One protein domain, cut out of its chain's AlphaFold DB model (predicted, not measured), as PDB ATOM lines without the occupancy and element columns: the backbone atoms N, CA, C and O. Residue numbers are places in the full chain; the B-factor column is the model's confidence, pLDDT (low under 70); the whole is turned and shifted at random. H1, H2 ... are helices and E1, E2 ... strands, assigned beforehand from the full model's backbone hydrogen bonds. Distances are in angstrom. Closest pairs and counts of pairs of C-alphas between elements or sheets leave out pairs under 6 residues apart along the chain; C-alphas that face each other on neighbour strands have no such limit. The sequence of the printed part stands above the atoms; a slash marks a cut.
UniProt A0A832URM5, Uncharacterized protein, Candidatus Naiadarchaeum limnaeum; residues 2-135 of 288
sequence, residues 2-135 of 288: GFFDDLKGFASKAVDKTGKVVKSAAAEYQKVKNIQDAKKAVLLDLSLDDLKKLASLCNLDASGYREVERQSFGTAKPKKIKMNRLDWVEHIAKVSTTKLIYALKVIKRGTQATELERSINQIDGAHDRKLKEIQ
ATOM      1  N   GLY A   2      -1.258  -1.177 -42.191       52.94
ATOM      2  CA  GLY A   2      -1.691  -0.428 -40.988       52.94
ATOM      3  C   GLY A   2      -3.205  -0.258 -40.856       52.94
ATOM      4  O   GLY A   2      -3.784  -0.599 -39.838       52.94
ATOM      5  N   PHE A   3      -3.882   0.134 -41.935       44.44
ATOM      6  CA  PHE A   3      -5.311   0.466 -41.878       44.44
ATOM      7  C   PHE A   3      -6.245  -0.727 -41.572       44.44
ATOM      8  O   PHE A   3      -7.231  -0.582 -40.856       44.44
ATOM      9  N   PHE A   4      -5.937  -1.926 -42.086       42.28
ATOM     10  CA  PHE A   4      -6.751  -3.131 -41.851       42.28
ATOM     11  C   PHE A   4      -6.531  -3.766 -40.465       42.28
ATOM     12  O   PHE A   4      -7.461  -4.371 -39.929       42.28
ATOM     13  N   ASP A   5      -5.348  -3.601 -39.868       50.88
ATOM     14  CA  ASP A   5      -5.074  -4.062 -38.501       50.88
ATOM     15  C   ASP A   5      -5.677  -3.107 -37.461       50.88
ATOM     16  O   ASP A   5      -6.267  -3.563 -36.479       50.88
ATOM     17  N   ASP A   6      -5.675  -1.799 -37.740       52.06
ATOM     18  CA  ASP A   6      -6.379  -0.803 -36.927       52.06
ATOM     19  C   ASP A   6      -7.903  -1.016 -36.945       52.06
ATOM     20  O   ASP A   6      -8.551  -0.946 -35.899       52.06
ATOM     21  N   LEU A   7      -8.484  -1.378 -38.098       42.62
ATOM     22  CA  LEU A   7      -9.906  -1.734 -38.228       42.62
ATOM     23  C   LEU A   7     -10.275  -3.010 -37.456       42.62
ATOM     24  O   LEU A   7     -11.323  -3.049 -36.807       42.62
ATOM     25  N   LYS A   8      -9.415  -4.039 -37.462       48.72
ATOM     26  CA  LYS A   8      -9.606  -5.247 -36.637       48.72
ATOM     27  C   LYS A   8      -9.498  -4.943 -35.143       48.72
ATOM     28  O   LYS A   8     -10.290  -5.470 -34.361       48.72
ATOM     29  N   GLY A   9      -8.568  -4.072 -34.747       52.47
ATOM     30  CA  GLY A   9      -8.431  -3.588 -33.372       52.47
ATOM     31  C   GLY A   9      -9.623  -2.745 -32.903       52.47
ATOM     32  O   GLY A   9     -10.004  -2.806 -31.734       52.47
ATOM     33  N   PHE A  10     -10.251  -1.989 -33.807       49.53
ATOM     34  CA  PHE A  10     -11.464  -1.221 -33.518       49.53
ATOM     35  C   PHE A  10     -12.701  -2.120 -33.407       49.53
ATOM     36  O   PHE A  10     -13.477  -1.982 -32.460       49.53
ATOM     37  N   ALA A  11     -12.861  -3.073 -34.330       46.97
ATOM     38  CA  ALA A  11     -13.959  -4.035 -34.317       46.97
ATOM     39  C   ALA A  11     -13.908  -4.946 -33.079       46.97
ATOM     40  O   ALA A  11     -14.933  -5.148 -32.433       46.97
ATOM     41  N   SER A  12     -12.726  -5.429 -32.678       52.34
ATOM     42  CA  SER A  12     -12.579  -6.255 -31.472       52.34
ATOM     43  C   SER A  12     -12.881  -5.476 -30.187       52.34
ATOM     44  O   SER A  12     -13.606  -5.973 -29.327       52.34
ATOM     45  N   LYS A  13     -12.428  -4.218 -30.078       55.09
ATOM     46  CA  LYS A  13     -12.746  -3.336 -28.940       55.09
ATOM     47  C   LYS A  13     -14.225  -2.949 -28.883       55.09
ATOM     48  O   LYS A  13     -14.769  -2.805 -27.788       55.09
ATOM     49  N   ALA A  14     -14.879  -2.764 -30.029       51.47
ATOM     50  CA  ALA A  14     -16.312  -2.485 -30.093       51.47
ATOM     51  C   ALA A  14     -17.146  -3.714 -29.688       51.47
ATOM     52  O   ALA A  14     -18.068  -3.584 -28.887       51.47
ATOM     53  N   VAL A  15     -16.780  -4.908 -30.165       55.81
ATOM     54  CA  VAL A  15     -17.436  -6.178 -29.804       55.81
ATOM     55  C   VAL A  15     -17.257  -6.503 -28.317       55.81
ATOM     56  O   VAL A  15     -18.222  -6.906 -27.668       55.81
ATOM     57  N   ASP A  16     -16.075  -6.259 -27.746       62.22
ATOM     58  CA  ASP A  16     -15.816  -6.493 -26.319       62.22
ATOM     59  C   ASP A  16     -16.588  -5.506 -25.419       62.22
ATOM     60  O   ASP A  16     -17.192  -5.897 -24.419       62.22
ATOM     61  N   LYS A  17     -16.693  -4.230 -25.822       62.38
ATOM     62  CA  LYS A  17     -17.539  -3.242 -25.126       62.38
ATOM     63  C   LYS A  17     -19.022  -3.612 -25.178       62.38
ATOM     64  O   LYS A  17     -19.678  -3.605 -24.137       62.38
ATOM     65  N   THR A  18     -19.546  -3.974 -26.349       66.38
ATOM     66  CA  THR A  18     -20.955  -4.375 -26.494       66.38
ATOM     67  C   THR A  18     -21.249  -5.667 -25.724       66.38
ATOM     68  O   THR A  18     -22.272  -5.758 -25.049       66.38
ATOM     69  N   GLY A  19     -20.326  -6.635 -25.721       68.75
ATOM     70  CA  GLY A  19     -20.443  -7.867 -24.936       68.75
ATOM     71  C   GLY A  19     -20.477  -7.625 -23.423       68.75
ATOM     72  O   GLY A  19     -21.292  -8.231 -22.723       68.75
ATOM     73  N   LYS A  20     -19.647  -6.709 -22.907       71.81
ATOM     74  CA  LYS A  20     -19.662  -6.316 -21.486       71.81
ATOM     75  C   LYS A  20     -20.969  -5.625 -21.097       71.81
ATOM     76  O   LYS A  20     -21.553  -5.985 -20.080       71.81
ATOM     77  N   VAL A  21     -21.478  -4.716 -21.931       72.62
ATOM     78  CA  VAL A  21     -22.760  -4.026 -21.687       72.62
ATOM     79  C   VAL A  21     -23.924  -5.018 -21.596       72.62
ATOM     80  O   VAL A  21     -24.712  -4.948 -20.655       72.62
ATOM     81  N   VAL A  22     -24.004  -5.987 -22.515       71.06
ATOM     82  CA  VAL A  22     -25.056  -7.018 -22.496       71.06
ATOM     83  C   VAL A  22     -24.963  -7.891 -21.241       71.06
ATOM     84  O   VAL A  22     -25.978  -8.154 -20.594       71.06
ATOM     85  N   LYS A  23     -23.752  -8.304 -20.845       72.19
ATOM     86  CA  LYS A  23     -23.542  -9.097 -19.623       72.19
ATOM     87  C   LYS A  23     -23.911  -8.318 -18.356       72.19
ATOM     88  O   LYS A  23     -24.525  -8.896 -17.461       72.19
ATOM     89  N   SER A  24     -23.585  -7.026 -18.280       74.00
ATOM     90  CA  SER A  24     -23.961  -6.166 -17.151       74.00
ATOM     91  C   SER A  24     -25.473  -5.967 -17.068       74.00
ATOM     92  O   SER A  24     -26.040  -6.100 -15.988       74.00
ATOM     93  N   ALA A  25     -26.148  -5.745 -18.199       70.25
ATOM     94  CA  ALA A  25     -27.606  -5.641 -18.238       70.25
ATOM     95  C   ALA A  25     -28.294  -6.946 -17.794       70.25
ATOM     96  O   ALA A  25     -29.267  -6.915 -17.041       70.25
ATOM     97  N   ALA A  26     -27.763  -8.104 -18.199       71.00
ATOM     98  CA  ALA A  26     -28.260  -9.401 -17.749       71.00
ATOM     99  C   ALA A  26     -28.040  -9.626 -16.239       71.00
ATOM    100  O   ALA A  26     -28.900 -10.201 -15.570       71.00
ATOM    101  N   ALA A  27     -26.910  -9.166 -15.691       72.56
ATOM    102  CA  ALA A  27     -26.640  -9.221 -14.254       72.56
ATOM    103  C   ALA A  27     -27.613  -8.337 -13.453       72.56
ATOM    104  O   ALA A  27     -28.164  -8.805 -12.457       72.56
ATOM    105  N   GLU A  28     -27.892  -7.122 -13.932       81.94
ATOM    106  CA  GLU A  28     -28.852  -6.204 -13.308       81.94
ATOM    107  C   GLU A  28     -30.280  -6.772 -13.357       81.94
ATOM    108  O   GLU A  28     -30.995  -6.783 -12.356       81.94
ATOM    109  N   TYR A  29     -30.684  -7.349 -14.493       80.00
ATOM    110  CA  TYR A  29     -31.974  -8.032 -14.601       80.00
ATOM    111  C   TYR A  29     -32.092  -9.189 -13.598       80.00
ATOM    112  O   TYR A  29     -33.109  -9.329 -12.911       80.00
ATOM    113  N   GLN A  30     -31.036  -9.997 -13.466       79.81
ATOM    114  CA  GLN A  30     -31.013 -11.102 -12.510       79.81
ATOM    115  C   GLN A  30     -31.085 -10.607 -11.061       79.81
ATOM    116  O   GLN A  30     -31.791 -11.205 -10.251       79.81
ATOM    117  N   LYS A  31     -30.408  -9.499 -10.738       87.50
ATOM    118  CA  LYS A  31     -30.505  -8.840  -9.432       87.50
ATOM    119  C   LYS A  31     -31.947  -8.445  -9.126       87.50
ATOM    120  O   LYS A  31     -32.472  -8.825  -8.082       87.50
ATOM    121  N   VAL A  32     -32.606  -7.732 -10.040       87.75
ATOM    122  CA  VAL A  32     -33.999  -7.291  -9.860       87.75
ATOM    123  C   VAL A  32     -34.931  -8.483  -9.638       87.75
ATOM    124  O   VAL A  32     -35.781  -8.436  -8.746       87.75
ATOM    125  N   LYS A  33     -34.746  -9.570 -10.396       86.00
ATOM    126  CA  LYS A  33     -35.508 -10.810 -10.219       86.00
ATOM    127  C   LYS A  33     -35.276 -11.435  -8.840       86.00
ATOM    128  O   LYS A  33     -36.242 -11.699  -8.133       86.00
ATOM    129  N   ASN A  34     -34.021 -11.589  -8.422       83.75
ATOM    130  CA  ASN A  34     -33.685 -12.158  -7.115       83.75
ATOM    131  C   ASN A  34     -34.262 -11.320  -5.961       83.75
ATOM    132  O   ASN A  34     -34.760 -11.871  -4.984       83.75
ATOM    133  N   ILE A  35     -34.244  -9.987  -6.085       88.31
ATOM    134  CA  ILE A  35     -34.861  -9.076  -5.111       88.31
ATOM    135  C   ILE A  35     -36.376  -9.296  -5.047       88.31
ATOM    136  O   ILE A  35     -36.952  -9.307  -3.959       88.31
ATOM    137  N   GLN A  36     -37.039  -9.456  -6.195       89.88
ATOM    138  CA  GLN A  36     -38.470  -9.760  -6.243       89.88
ATOM    139  C   GLN A  36     -38.788 -11.100  -5.575       89.88
ATOM    140  O   GLN A  36     -39.723 -11.172  -4.779       89.88
ATOM    141  N   ASP A  37     -37.992 -12.131  -5.840       86.19
ATOM    142  CA  ASP A  37     -38.185 -13.459  -5.258       86.19
ATOM    143  C   ASP A  37     -37.963 -13.443  -3.733       86.19
ATOM    144  O   ASP A  37     -38.791 -13.972  -2.990       86.19
ATOM    145  N   ALA A  38     -36.939 -12.731  -3.246       86.38
ATOM    146  CA  ALA A  38     -36.694 -12.545  -1.812       86.38
ATOM    147  C   ALA A  38     -37.856 -11.825  -1.104       86.38
ATOM    148  O   ALA A  38     -38.280 -12.227  -0.020       86.38
ATOM    149  N   LYS A  39     -38.431 -10.788  -1.730       94.00
ATOM    150  CA  LYS A  39     -39.634 -10.124  -1.197       94.00
ATOM    151  C   LYS A  39     -40.810 -11.086  -1.117       94.00
ATOM    152  O   LYS A  39     -41.501 -11.110  -0.104       94.00
ATOM    153  N   LYS A  40     -41.052 -11.863  -2.177       91.62
ATOM    154  CA  LYS A  40     -42.156 -12.828  -2.212       91.62
ATOM    155  C   LYS A  40     -42.009 -13.886  -1.124       91.62
ATOM    156  O   LYS A  40     -43.003 -14.165  -0.467       91.62
ATOM    157  N   ALA A  41     -40.804 -14.413  -0.907       87.12
ATOM    158  CA  ALA A  41     -40.533 -15.395   0.142       87.12
ATOM    159  C   ALA A  41     -40.945 -14.869   1.527       87.12
ATOM    160  O   ALA A  41     -41.809 -15.451   2.171       87.12
ATOM    161  N   VAL A  42     -40.452 -13.689   1.912       89.44
ATOM    162  CA  VAL A  42     -40.785 -13.069   3.206       89.44
ATOM    163  C   VAL A  42     -42.284 -12.761   3.338       89.44
ATOM    164  O   VAL A  42     -42.880 -12.921   4.403       89.44
ATOM    165  N   LEU A  43     -42.924 -12.308   2.257       93.56
ATOM    166  CA  LEU A  43     -44.359 -12.009   2.249       93.56
ATOM    167  C   LEU A  43     -45.225 -13.275   2.338       93.56
ATOM    168  O   LEU A  43     -46.329 -13.218   2.885       93.56
ATOM    169  N   LEU A  44     -44.749 -14.409   1.816       91.00
ATOM    170  CA  LEU A  44     -45.459 -15.686   1.871       91.00
ATOM    171  C   LEU A  44     -45.585 -16.240   3.288       91.00
ATOM    172  O   LEU A  44     -46.486 -17.046   3.494       91.00
ATOM    173  N   ASP A  45     -44.799 -15.765   4.251       89.31
ATOM    174  CA  ASP A  45     -44.881 -16.191   5.654       89.31
ATOM    175  C   ASP A  45     -45.860 -15.350   6.487       89.31
ATOM    176  O   ASP A  45     -46.205 -15.692   7.619       89.31
ATOM    177  N   LEU A  46     -46.368 -14.248   5.933       90.25
ATOM    178  CA  LEU A  46     -47.245 -13.328   6.654       90.25
ATOM    179  C   LEU A  46     -48.710 -13.757   6.629       90.25
ATOM    180  O   LEU A  46     -49.189 -14.389   5.691       90.25
ATOM    181  N   SER A  47     -49.477 -13.375   7.647       93.69
ATOM    182  CA  SER A  47     -50.929 -13.579   7.627       93.69
ATOM    183  C   SER A  47     -51.603 -12.700   6.562       93.69
ATOM    184  O   SER A  47     -51.079 -11.657   6.168       93.69
ATOM    185  N   LEU A  48     -52.805 -13.080   6.110       91.56
ATOM    186  CA  LEU A  48     -53.560 -12.270   5.143       91.56
ATOM    187  C   LEU A  48     -53.851 -10.856   5.672       91.56
ATOM    188  O   LEU A  48     -53.872  -9.898   4.902       91.56
ATOM    189  N   ASP A  49     -54.063 -10.712   6.979       93.00
ATOM    190  CA  ASP A  49     -54.327  -9.410   7.587       93.00
ATOM    191  C   ASP A  49     -53.063  -8.554   7.698       93.00
ATOM    192  O   ASP A  49     -53.135  -7.341   7.505       93.00
ATOM    193  N   ASP A  50     -51.899  -9.169   7.913       94.12
ATOM    194  CA  ASP A  50     -50.620  -8.461   7.823       94.12
ATOM    195  C   ASP A  50     -50.353  -7.983   6.393       94.12
ATOM    196  O   ASP A  50     -49.956  -6.836   6.208       94.12
ATOM    197  N   LEU A  51     -50.650  -8.803   5.378       94.12
ATOM    198  CA  LEU A  51     -50.526  -8.403   3.972       94.12
ATOM    199  C   LEU A  51     -51.410  -7.190   3.644       94.12
ATOM    200  O   LEU A  51     -50.938  -6.236   3.029       94.12
ATOM    201  N   LYS A  52     -52.661  -7.155   4.117       92.12
ATOM    202  CA  LYS A  52     -53.539  -5.982   3.944       92.12
ATOM    203  C   LYS A  52     -52.993  -4.735   4.646       92.12
ATOM    204  O   LYS A  52     -53.020  -3.647   4.072       92.12
ATOM    205  N   LYS A  53     -52.484  -4.875   5.879       93.06
ATOM    206  CA  LYS A  53     -51.853  -3.763   6.617       93.06
ATOM    207  C   LYS A  53     -50.627  -3.237   5.877       93.06
ATOM    208  O   LYS A  53     -50.477  -2.026   5.741       93.06
ATOM    209  N   LEU A  54     -49.783  -4.135   5.365       93.25
ATOM    210  CA  LEU A  54     -48.627  -3.770   4.551       93.25
ATOM    211  C   LEU A  54     -49.044  -3.037   3.285       93.25
ATOM    212  O   LEU A  54     -48.459  -2.001   2.987       93.25
ATOM    213  N   ALA A  55     -50.055  -3.526   2.565       91.75
ATOM    214  CA  ALA A  55     -50.546  -2.864   1.364       91.75
ATOM    215  C   ALA A  55     -50.994  -1.424   1.651       91.75
ATOM    216  O   ALA A  55     -50.560  -0.505   0.957       91.75
ATOM    217  N   SER A  56     -51.759  -1.220   2.727       90.38
ATOM    218  CA  SER A  56     -52.177   0.112   3.178       90.38
ATOM    219  C   SER A  56     -50.979   1.022   3.488       90.38
ATOM    220  O   SER A  56     -50.861   2.107   2.922       90.38
ATOM    221  N   LEU A  57     -50.012   0.550   4.284       91.56
ATOM    222  CA  LEU A  57     -48.781   1.299   4.597       91.56
ATOM    223  C   LEU A  57     -47.899   1.558   3.365       91.56
ATOM    224  O   LEU A  57     -47.127   2.518   3.319       91.56
ATOM    225  N   CYS A  58     -48.003   0.705   2.350       89.50
ATOM    226  CA  CYS A  58     -47.303   0.862   1.085       89.50
ATOM    227  C   CYS A  58     -48.029   1.788   0.098       89.50
ATOM    228  O   CYS A  58     -47.484   2.027  -0.981       89.50
ATOM    229  N   ASN A  59     -49.169   2.382   0.471       87.19
ATOM    230  CA  ASN A  59     -50.057   3.157  -0.406       87.19
ATOM    231  C   ASN A  59     -50.507   2.362  -1.642       87.19
ATOM    232  O   ASN A  59     -50.605   2.908  -2.739       87.19
ATOM    233  N   LEU A  60     -50.708   1.059  -1.473       85.69
ATOM    234  CA  LEU A  60     -51.294   0.198  -2.490       85.69
ATOM    235  C   LEU A  60     -52.811   0.160  -2.324       85.69
ATOM    236  O   LEU A  60     -53.322   0.429  -1.233       85.69
ATOM    237  N   ASP A  61     -53.529  -0.193  -3.393       78.69
ATOM    238  CA  ASP A  61     -54.977  -0.352  -3.310       78.69
ATOM    239  C   ASP A  61     -55.321  -1.478  -2.324       78.69
ATOM    240  O   ASP A  61     -55.119  -2.667  -2.580       78.69
ATOM    241  N   ALA A  62     -55.836  -1.074  -1.163       72.06
ATOM    242  CA  ALA A  62     -56.230  -1.972  -0.092       72.06
ATOM    243  C   ALA A  62     -57.636  -2.571  -0.312       72.06
ATOM    244  O   ALA A  62     -58.093  -3.360   0.519       72.06
ATOM    245  N   SER A  63     -58.328  -2.215  -1.408       74.06
ATOM    246  CA  SER A  63     -59.696  -2.665  -1.707       74.06
ATOM    247  C   SER A  63     -59.816  -4.188  -1.803       74.06
ATOM    248  O   SER A  63     -60.887  -4.745  -1.554       74.06
ATOM    249  N   GLY A  64     -58.708  -4.868  -2.120       73.56
ATOM    250  CA  GLY A  64     -58.635  -6.318  -2.222       73.56
ATOM    251  C   GLY A  64     -59.297  -6.863  -3.476       73.56
ATOM    252  O   GLY A  64     -59.774  -7.997  -3.448       73.56
ATOM    253  N   TYR A  65     -59.332  -6.086  -4.559       75.12
ATOM    254  CA  TYR A  65     -59.807  -6.526  -5.866       75.12
ATOM    255  C   TYR A  65     -58.763  -6.255  -6.948       75.12
ATOM    256  O   TYR A  65     -58.119  -5.213  -6.953       75.12
ATOM    257  N   ARG A  66     -58.640  -7.176  -7.906       76.94
ATOM    258  CA  ARG A  66     -57.900  -6.967  -9.154       76.94
ATOM    259  C   ARG A  66     -58.850  -6.920 -10.339       76.94
ATOM    260  O   ARG A  66     -59.867  -7.619 -10.353       76.94
ATOM    261  N   GLU A  67     -58.507  -6.118 -11.333       76.31
ATOM    262  CA  GLU A  67     -59.210  -6.088 -12.610       76.31
ATOM    263  C   GLU A  67     -58.608  -7.135 -13.544       76.31
ATOM    264  O   GLU A  67     -57.390  -7.241 -13.676       76.31
ATOM    265  N   VAL A  68     -59.466  -7.946 -14.158       72.00
ATOM    266  CA  VAL A  68     -59.056  -8.915 -15.175       72.00
ATOM    267  C   VAL A  68     -59.769  -8.568 -16.471       72.00
ATOM    268  O   VAL A  68     -61.003  -8.474 -16.503       72.00
ATOM    269  N   GLU A  69     -58.985  -8.366 -17.530       62.78
ATOM    270  CA  GLU A  69     -59.511  -8.194 -18.879       62.78
ATOM    271  C   GLU A  69     -60.202  -9.486 -19.316       62.78
ATOM    272  O   GLU A  69     -59.645 -10.584 -19.231       62.78
ATOM    273  N   ARG A  70     -61.449  -9.372 -19.774       59.69
ATOM    274  CA  ARG A  70     -62.090 -10.479 -20.480       59.69
ATOM    275  C   ARG A  70     -61.521 -10.509 -21.891       59.69
ATOM    276  O   ARG A  70     -61.638  -9.521 -22.608       59.69
ATOM    277  N   GLN A  71     -60.976 -11.653 -22.304       53.22
ATOM    278  CA  GLN A  71     -60.783 -11.948 -23.722       53.22
ATOM    279  C   GLN A  71     -62.163 -12.073 -24.378       53.22
ATOM    280  O   GLN A  71     -62.740 -13.151 -24.484       53.22
ATOM    281  N   SER A  72     -62.733 -10.940 -24.759       52.19
ATOM    282  CA  SER A  72     -63.906 -10.855 -25.613       52.19
ATOM    283  C   SER A  72     -63.650  -9.741 -26.614       52.19
ATOM    284  O   SER A  72     -63.335  -8.624 -26.211       52.19
ATOM    285  N   PHE A  73     -63.774 -10.048 -27.905       53.81
ATOM    286  CA  PHE A  73     -63.767  -9.058 -28.979       53.81
ATOM    287  C   PHE A  73     -64.977  -8.122 -28.795       53.81
ATOM    288  O   PHE A  73     -66.080  -8.428 -29.238       53.81
ATOM    289  N   GLY A  74     -64.794  -7.025 -28.058       57.19
ATOM    290  CA  GLY A  74     -65.832  -6.033 -27.765       57.19
ATOM    291  C   GLY A  74     -65.614  -5.313 -26.431       57.19
ATOM    292  O   GLY A  74     -64.934  -5.825 -25.545       57.19
ATOM    293  N   THR A  75     -66.206  -4.121 -26.292       54.22
ATOM    294  CA  THR A  75     -66.094  -3.152 -25.177       54.22
ATOM    295  C   THR A  75     -66.674  -3.648 -23.838       54.22
ATOM    296  O   THR A  75     -67.533  -3.003 -23.232       54.22
ATOM    297  N   ALA A  76     -66.252  -4.816 -23.363       59.81
ATOM    298  CA  ALA A  76     -66.658  -5.356 -22.073       59.81
ATOM    299  C   ALA A  76     -65.833  -4.717 -20.944       59.81
ATOM    300  O   ALA A  76     -64.604  -4.735 -20.968       59.81
ATOM    301  N   LYS A  77     -66.516  -4.161 -19.933       60.78
ATOM    302  CA  LYS A  77     -65.866  -3.571 -18.751       60.78
ATOM    303  C   LYS A  77     -65.050  -4.633 -17.982       60.78
ATOM    304  O   LYS A  77     -65.524  -5.770 -17.867       60.78
ATOM    305  N   PRO A  78     -63.877  -4.281 -17.415       67.50
ATOM    306  CA  PRO A  78     -63.059  -5.197 -16.619       67.50
ATOM    307  C   PRO A  78     -63.852  -5.811 -15.456       67.50
ATOM    308  O   PRO A  78     -64.632  -5.126 -14.790       67.50
ATOM    309  N   LYS A  79     -63.660  -7.111 -15.185       76.75
ATOM    310  CA  LYS A  79     -64.297  -7.779 -14.036       76.75
ATOM    311  C   LYS A  79     -63.404  -7.619 -12.805       76.75
ATOM    312  O   LYS A  79     -62.253  -8.045 -12.831       76.75
ATOM    313  N   LYS A  80     -63.953  -7.075 -11.715       79.81
ATOM    314  CA  LYS A  80     -63.283  -7.047 -10.405       79.81
ATOM    315  C   LYS A  80     -63.357  -8.427  -9.753       79.81
ATOM    316  O   LYS A  80     -64.444  -8.972  -9.564       79.81
ATOM    317  N   ILE A  81     -62.204  -8.998  -9.421       79.81
ATOM    318  CA  ILE A  81     -62.069 -10.290  -8.739       79.81
ATOM    319  C   ILE A  81     -61.376 -10.058  -7.402       79.81
ATOM    320  O   ILE A  81     -60.374  -9.350  -7.351       79.81
ATOM    321  N   LYS A  82     -61.902 -10.648  -6.323       83.62
ATOM    322  CA  LYS A  82     -61.304 -10.546  -4.988       83.62
ATOM    323  C   LYS A  82     -59.896 -11.154  -4.993       83.62
ATOM    324  O   LYS A  82     -59.725 -12.289  -5.432       83.62
ATOM    325  N   MET A  83     -58.921 -10.406  -4.490       86.75
ATOM    326  CA  MET A  83     -57.529 -10.827  -4.368       86.75
ATOM    327  C   MET A  83     -57.402 -11.965  -3.359       86.75
ATOM    328  O   MET A  83     -57.867 -11.866  -2.217       86.75
ATOM    329  N   ASN A  84     -56.749 -13.042  -3.781       87.94
ATOM    330  CA  ASN A  84     -56.300 -14.104  -2.894       87.94
ATOM    331  C   ASN A  84     -54.945 -13.735  -2.250       87.94
ATOM    332  O   ASN A  84     -54.386 -12.664  -2.490       87.94
ATOM    333  N   ARG A  85     -54.405 -14.614  -1.398       88.25
ATOM    334  CA  ARG A  85     -53.120 -14.385  -0.711       88.25
ATOM    335  C   ARG A  85     -51.964 -14.147  -1.690       88.25
ATOM    336  O   ARG A  85     -51.162 -13.250  -1.457       88.25
ATOM    337  N   LEU A  86     -51.880 -14.928  -2.765       90.00
ATOM    338  CA  LEU A  86     -50.810 -14.804  -3.757       90.00
ATOM    339  C   LEU A  86     -50.916 -13.483  -4.521       90.00
ATOM    340  O   LEU A  86     -49.906 -12.813  -4.700       90.00
ATOM    341  N   ASP A  87     -52.134 -13.058  -4.866       89.69
ATOM    342  CA  ASP A  87     -52.373 -11.761  -5.503       89.69
ATOM    343  C   ASP A  87     -51.850 -10.613  -4.615       89.69
ATOM    344  O   ASP A  87     -51.217  -9.681  -5.109       89.69
ATOM    345  N   TRP A  88     -52.064 -10.683  -3.293       90.44
ATOM    346  CA  TRP A  88     -51.518  -9.703  -2.345       90.44
ATOM    347  C   TRP A  88     -49.994  -9.708  -2.313       90.44
ATOM    348  O   TRP A  88     -49.380  -8.643  -2.372       90.44
ATOM    349  N   VAL A  89     -49.385 -10.891  -2.238       91.94
ATOM    350  CA  VAL A  89     -47.925 -11.045  -2.245       91.94
ATOM    351  C   VAL A  89     -47.332 -10.431  -3.513       91.94
ATOM    352  O   VAL A  89     -46.405  -9.625  -3.429       91.94
ATOM    353  N   GLU A  90     -47.888 -10.746  -4.682       91.06
ATOM    354  CA  GLU A  90     -47.424 -10.197  -5.959       91.06
ATOM    355  C   GLU A  90     -47.609  -8.685  -6.058       91.06
ATOM    356  O   GLU A  90     -46.768  -7.992  -6.635       91.06
ATOM    357  N   HIS A  91     -48.701  -8.160  -5.504       89.75
ATOM    358  CA  HIS A  91     -48.967  -6.730  -5.507       89.75
ATOM    359  C   HIS A  91     -47.980  -5.972  -4.605       89.75
ATOM    360  O   HIS A  91     -47.415  -4.962  -5.021       89.75
ATOM    361  N   ILE A  92     -47.704  -6.497  -3.406       92.62
ATOM    362  CA  ILE A  92     -46.800  -5.879  -2.425       92.62
ATOM    363  C   ILE A  92     -45.329  -6.026  -2.835       92.62
ATOM    364  O   ILE A  92     -44.551  -5.091  -2.645       92.62
ATOM    365  N   ALA A  93     -44.928  -7.139  -3.457       91.75
ATOM    366  CA  ALA A  93     -43.540  -7.368  -3.880       91.75
ATOM    367  C   ALA A  93     -43.020  -6.303  -4.873       91.75
ATOM    368  O   ALA A  93     -41.818  -6.023  -4.932       91.75
ATOM    369  N   LYS A  94     -43.919  -5.633  -5.605       90.00
ATOM    370  CA  LYS A  94     -43.589  -4.532  -6.529       90.00
ATOM    371  C   LYS A  94     -43.123  -3.252  -5.824       90.00
ATOM    372  O   LYS A  94     -42.505  -2.403  -6.461       90.00
ATOM    373  N   VAL A  95     -43.391  -3.103  -4.527       92.19
ATOM    374  CA  VAL A  95     -43.002  -1.924  -3.738       92.19
ATOM    375  C   VAL A  95     -41.480  -1.854  -3.586       92.19
ATOM    376  O   VAL A  95     -40.789  -2.877  -3.593       92.19
ATOM    377  N   SER A  96     -40.931  -0.646  -3.428       93.00
ATOM    378  CA  SER A  96     -39.503  -0.472  -3.146       93.00
ATOM    379  C   SER A  96     -39.093  -1.205  -1.864       93.00
ATOM    380  O   SER A  96     -39.830  -1.258  -0.878       93.00
ATOM    381  N   THR A  97     -37.890  -1.780  -1.875       92.44
ATOM    382  CA  THR A  97     -37.377  -2.595  -0.766       92.44
ATOM    383  C   THR A  97     -37.335  -1.807   0.543       92.44
ATOM    384  O   THR A  97     -37.820  -2.287   1.561       92.44
ATOM    385  N   THR A  98     -36.855  -0.560   0.504       91.62
ATOM    386  CA  THR A  98     -36.796   0.333   1.669       91.62
ATOM    387  C   THR A  98     -38.172   0.570   2.287       91.62
ATOM    388  O   THR A  98     -38.328   0.484   3.503       91.62
ATOM    389  N   LYS A  99     -39.191   0.824   1.453       93.38
ATOM    390  CA  LYS A  99     -40.558   1.064   1.930       93.38
ATOM    391  C   LYS A  99     -41.166  -0.205   2.526       93.38
ATOM    392  O   LYS A  99     -41.822  -0.125   3.559       93.38
ATOM    393  N   LEU A 100     -40.905  -1.366   1.922       94.88
ATOM    394  CA  LEU A 100     -41.373  -2.651   2.437       94.88
ATOM    395  C   LEU A 100     -40.724  -3.005   3.784       94.88
ATOM    396  O   LEU A 100     -41.438  -3.347   4.722       94.88
ATOM    397  N   ILE A 101     -39.400  -2.861   3.916       90.94
ATOM    398  CA  ILE A 101     -38.679  -3.082   5.184       90.94
ATOM    399  C   ILE A 101     -39.228  -2.161   6.277       90.94
ATOM    400  O   ILE A 101     -39.506  -2.610   7.389       90.94
ATOM    401  N   TYR A 102     -39.426  -0.879   5.962       91.31
ATOM    402  CA  TYR A 102     -40.035   0.068   6.892       91.31
ATOM    403  C   TYR A 102     -41.444  -0.376   7.317       91.31
ATOM    404  O   TYR A 102     -41.730  -0.456   8.511       91.31
ATOM    405  N   ALA A 103     -42.305  -0.730   6.360       91.19
ATOM    406  CA  ALA A 103     -43.671  -1.165   6.640       91.19
ATOM    407  C   ALA A 103     -43.715  -2.439   7.507       91.19
ATOM    408  O   ALA A 103     -44.505  -2.504   8.448       91.19
ATOM    409  N   LEU A 104     -42.827  -3.410   7.254       89.19
ATOM    410  CA  LEU A 104     -42.664  -4.618   8.074       89.19
ATOM    411  C   LEU A 104     -42.303  -4.276   9.526       89.19
ATOM    412  O   LEU A 104     -42.908  -4.813  10.457       89.19
ATOM    413  N   LYS A 105     -41.372  -3.335   9.731       85.75
ATOM    414  CA  LYS A 105     -40.992  -2.857  11.071       85.75
ATOM    415  C   LYS A 105     -42.180  -2.187  11.780       85.75
ATOM    416  O   LYS A 105     -42.439  -2.494  12.943       85.75
ATOM    417  N   VAL A 106     -42.964  -1.362  11.077       91.56
ATOM    418  CA  VAL A 106     -44.156  -0.682  11.631       91.56
ATOM    419  C   VAL A 106     -45.230  -1.672  12.098       91.56
ATOM    420  O   VAL A 106     -45.800  -1.490  13.174       91.56
ATOM    421  N   ILE A 107     -45.479  -2.755  11.353       93.12
ATOM    422  CA  ILE A 107     -46.457  -3.785  11.755       93.12
ATOM    423  C   ILE A 107     -45.900  -4.814  12.752       93.12
ATOM    424  O   ILE A 107     -46.524  -5.851  12.975       93.12
ATOM    425  N   LYS A 108     -44.742  -4.539  13.370       90.06
ATOM    426  CA  LYS A 108     -44.066  -5.414  14.344       90.06
ATOM    427  C   LYS A 108     -43.656  -6.783  13.772       90.06
ATOM    428  O   LYS A 108     -43.631  -7.779  14.492       90.06
ATOM    429  N   ARG A 109     -43.298  -6.841  12.486       89.31
ATOM    430  CA  ARG A 109     -42.697  -8.013  11.813       89.31
ATOM    431  C   ARG A 109     -41.189  -7.810  11.647       89.31
ATOM    432  O   ARG A 109     -40.660  -7.760  10.541       89.31
ATOM    433  N   GLY A 110     -40.513  -7.620  12.783       76.00
ATOM    434  CA  GLY A 110     -39.083  -7.300  12.840       76.00
ATOM    435  C   GLY A 110     -38.200  -8.390  12.235       76.00
ATOM    436  O   GLY A 110     -37.324  -8.072  11.440       76.00
ATOM    437  N   THR A 111     -38.483  -9.662  12.531       77.56
ATOM    438  CA  THR A 111     -37.740 -10.813  11.990       77.56
ATOM    439  C   THR A 111     -37.768 -10.834  10.464       77.56
ATOM    440  O   THR A 111     -36.718 -10.869   9.835       77.56
ATOM    441  N   GLN A 112     -38.953 -10.688   9.866       83.44
ATOM    442  CA  GLN A 112     -39.137 -10.619   8.414       83.44
ATOM    443  C   GLN A 112     -38.427  -9.411   7.790       83.44
ATOM    444  O   GLN A 112     -37.888  -9.496   6.689       83.44
ATOM    445  N   ALA A 113     -38.414  -8.272   8.488       76.38
ATOM    446  CA  ALA A 113     -37.700  -7.091   8.022       76.38
ATOM    447  C   ALA A 113     -36.181  -7.321   7.994       76.38
ATOM    448  O   ALA A 113     -35.542  -6.986   6.999       76.38
ATOM    449  N   THR A 114     -35.624  -7.911   9.054       71.75
ATOM    450  CA  THR A 114     -34.198  -8.257   9.148       71.75
ATOM    451  C   THR A 114     -33.811  -9.311   8.117       71.75
ATOM    452  O   THR A 114     -32.780  -9.183   7.464       71.75
ATOM    453  N   GLU A 115     -34.645 -10.330   7.921       76.50
ATOM    454  CA  GLU A 115     -34.420 -11.371   6.920       76.50
ATOM    455  C   GLU A 115     -34.398 -10.803   5.498       76.50
ATOM    456  O   GLU A 115     -33.493 -11.113   4.715       76.50
ATOM    457  N   LEU A 116     -35.352  -9.923   5.172       84.81
ATOM    458  CA  LEU A 116     -35.370  -9.230   3.891       84.81
ATOM    459  C   LEU A 116     -34.124  -8.351   3.726       84.81
ATOM    460  O   LEU A 116     -33.473  -8.411   2.691       84.81
ATOM    461  N   GLU A 117     -33.760  -7.573   4.744       79.81
ATOM    462  CA  GLU A 117     -32.572  -6.709   4.741       79.81
ATOM    463  C   GLU A 117     -31.283  -7.518   4.501       79.81
ATOM    464  O   GLU A 117     -30.492  -7.181   3.617       79.81
ATOM    465  N   ARG A 118     -31.127  -8.658   5.185       76.31
ATOM    466  CA  ARG A 118     -30.015  -9.598   4.982       76.31
ATOM    467  C   ARG A 118     -29.985 -10.154   3.557       76.31
ATOM    468  O   ARG A 118     -28.930 -10.165   2.925       76.31
ATOM    469  N   SER A 119     -31.133 -10.592   3.043       75.19
ATOM    470  CA  SER A 119     -31.241 -11.186   1.703       75.19
ATOM    471  C   SER A 119     -30.860 -10.184   0.612       75.19
ATOM    472  O   SER A 119     -30.168 -10.523  -0.345       75.19
ATOM    473  N   ILE A 120     -31.263  -8.924   0.775       84.62
ATOM    474  CA  ILE A 120     -30.944  -7.845  -0.163       84.62
ATOM    475  C   ILE A 120     -29.448  -7.541  -0.147       84.62
ATOM    476  O   ILE A 120     -28.839  -7.505  -1.213       84.62
ATOM    477  N   ASN A 121     -28.837  -7.436   1.036       78.88
ATOM    478  CA  ASN A 121     -27.394  -7.219   1.159       78.88
ATOM    479  C   ASN A 121     -26.580  -8.345   0.497       78.88
ATOM    480  O   ASN A 121     -25.575  -8.083  -0.164       78.88
ATOM    481  N   GLN A 122     -27.026  -9.600   0.623       72.31
ATOM    482  CA  GLN A 122     -26.394 -10.742  -0.047       72.31
ATOM    483  C   GLN A 122     -26.514 -10.653  -1.574       72.31
ATOM    484  O   GLN A 122     -25.533 -10.883  -2.287       72.31
ATOM    485  N   ILE A 123     -27.697 -10.292  -2.083       78.69
ATOM    486  CA  ILE A 123     -27.938 -10.118  -3.520       78.69
ATOM    487  C   ILE A 123     -27.091  -8.970  -4.080       78.69
ATOM    488  O   ILE A 123     -26.467  -9.141  -5.127       78.69
ATOM    489  N   ASP A 124     -27.027  -7.834  -3.383       79.12
ATOM    490  CA  ASP A 124     -26.197  -6.690  -3.765       79.12
ATOM    491  C   ASP A 124     -24.712  -7.076  -3.798       79.12
ATOM    492  O   ASP A 124     -24.039  -6.865  -4.806       79.12
ATOM    493  N   GLY A 125     -24.217  -7.763  -2.764       74.44
ATOM    494  CA  GLY A 125     -22.833  -8.239  -2.726       74.44
ATOM    495  C   GLY A 125     -22.499  -9.260  -3.824       74.44
ATOM    496  O   GLY A 125     -21.380  -9.283  -4.343       74.44
ATOM    497  N   ALA A 126     -23.440 -10.129  -4.202       70.81
ATOM    498  CA  ALA A 126     -23.274 -11.047  -5.333       70.81
ATOM    499  C   ALA A 126     -23.275 -10.303  -6.680       70.81
ATOM    500  O   ALA A 126     -22.471 -10.606  -7.564       70.81
ATOM    501  N   HIS A 127     -24.144  -9.307  -6.825       77.62
ATOM    502  CA  HIS A 127     -24.234  -8.488  -8.026       77.62
ATOM    503  C   HIS A 127     -22.974  -7.649  -8.258       77.62
ATOM    504  O   HIS A 127     -22.420  -7.671  -9.357       77.62
ATOM    505  N   ASP A 128     -22.478  -6.970  -7.225       78.12
ATOM    506  CA  ASP A 128     -21.282  -6.130  -7.318       78.12
ATOM    507  C   ASP A 128     -20.046  -6.946  -7.709       78.12
ATOM    508  O   ASP A 128     -19.212  -6.489  -8.495       78.12
ATOM    509  N   ARG A 129     -19.946  -8.188  -7.217       68.50
ATOM    510  CA  ARG A 129     -18.919  -9.143  -7.655       68.50
ATOM    511  C   ARG A 129     -19.059  -9.472  -9.133       68.50
ATOM    512  O   ARG A 129     -18.096  -9.306  -9.874       68.50
ATOM    513  N   LYS A 130     -20.261  -9.834  -9.582       70.69
ATOM    514  CA  LYS A 130     -20.523 -10.161 -10.988       70.69
ATOM    515  C   LYS A 130     -20.241  -8.986 -11.927       70.69
ATOM    516  O   LYS A 130     -19.711  -9.184 -13.017       70.69
ATOM    517  N   LEU A 131     -20.536  -7.754 -11.514       75.69
ATOM    518  CA  LEU A 131     -20.162  -6.565 -12.284       75.69
ATOM    519  C   LEU A 131     -18.643  -6.386 -12.369       75.69
ATOM    520  O   LEU A 131     -18.141  -6.101 -13.457       75.69
ATOM    521  N   LYS A 132     -17.909  -6.602 -11.271       72.69
ATOM    522  CA  LYS A 132     -16.437  -6.575 -11.283       72.69
ATOM    523  C   LYS A 132     -15.852  -7.647 -12.199       72.69
ATOM    524  O   LYS A 132     -14.960  -7.333 -12.977       72.69
ATOM    525  N   GLU A 133     -16.393  -8.865 -12.191       68.25
ATOM    526  CA  GLU A 133     -15.984  -9.940 -13.113       68.25
ATOM    527  C   GLU A 133     -16.141  -9.532 -14.580       68.25
ATOM    528  O   GLU A 133     -15.242  -9.729 -15.396       68.25
ATOM    529  N   ILE A 134     -17.284  -8.928 -14.920       71.75
ATOM    530  CA  ILE A 134     -17.577  -8.473 -16.283       71.75
ATOM    531  C   ILE A 134     -16.627  -7.339 -16.698       71.75
ATOM    532  O   ILE A 134     -16.179  -7.294 -17.847       71.75
ATOM    533  N   GLN A 135     -16.307  -6.425 -15.779       72.38
ATOM    534  CA  GLN A 135     -15.417  -5.294 -16.039       72.38
ATOM    535  C   GLN A 135     -13.956  -5.735 -16.192       72.38
ATOM    536  O   GLN A 135     -13.325  -5.405 -17.203       72.38
TER     537      GLN A 135
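What this domain is: This is residues 2 to 135 of the 288 residues of an uncharacterized protein of Candidatus Naiadarchaeum limnaeum (UniProt A0A832URM5). A long helix, H1, and a shorter one, H5, run side by side in opposite ways; where H1 ends, the short helices H2, H3 and H4 make a small head, and the strand hairpin of E1 and E2 reaches out from that head as an arm. The first stretch, residues 2 to 16, sticks out at one end of the long axis, and residues 71 to 76 stick out at the tip of the hairpin. The printed part has 134 residues, with five named helices and two named strands in the order H1 H2 E1 E2 H3 H4 H5; the two strands are antiparallel, and the class is mostly helix. It is extended, with a radius of gyration of the C-alphas of 21.9 A, and flat, spanning 71 by 49 by 19 A.

How they stand to each other: Begin at the hairpin of E1, residues 65 to 68, and E2, residues 79 to 82, which are antiparallel at 142 degrees; N 66 and O 81 are 2.8 A apart and N 81 and O 66 are 2.9 A apart, both within hydrogen-bond range. From there look to H3, residues 85 to 93, which is near E1. H2, residues 48 to 57, touches H3 at a shallow tilt of 28 degrees, the same way, closest at the C-alphas of Ala 55 and Ile 92, 6.1 A. H1, residues 3 to 44, touches H3 with residues 36 to 44 alone, at a steep tilt of 46 degrees; the closest C-alphas are those of Lys 39 and Ala 93, 5.5 A. H4, residues 97 to 106, touches H2 at a steep tilt of 66 degrees, closest at the C-alphas of Leu 54 and Ala 103, 6.0 A. H4 and H5, residues 110 to 135, form a helical hairpin; H5 touches H4 with residues 110 to 117 alone, closest at the C-alphas of Ile 101 and Ala 113, 5.0 A. H1 and H5 touch at a shallow tilt of 9 degrees, opposite ways, with the C-alphas of Val 42 and Gln 112 closest at 6.0 A. H3 and H5 are apart. In H1, H2, H3, H4 and H5 every O i to N i+4 pair is within hydrogen-bond range.

Where its parts are: Find C-alpha 65 at (-59.807, -6.526, -5.866), where E1 begins; E1 is 9.6 A long and E2 9.9 A. Find C-alpha 3 at (-5.311, 0.466, -41.878); from there H1 runs 61.5 A to C-alpha 44 at (-45.459, -15.686, 1.871). H2 is 14.4 A long, H3 12.3 A and H4 14.3 A. H5 runs 37.4 A and ends at C-alpha 135 at (-15.417, -5.294, -16.039).

The domain as a whole: The C-alphas of Gly 2 and Asp 49, the two farthest apart, are 72.2 A apart. The printed part has no cut, and no link is long. The mean pLDDT of the printed part is 77.6; look for values under 70 at residues 2 to 19, residues 69 to 78, and residues 129 and 133.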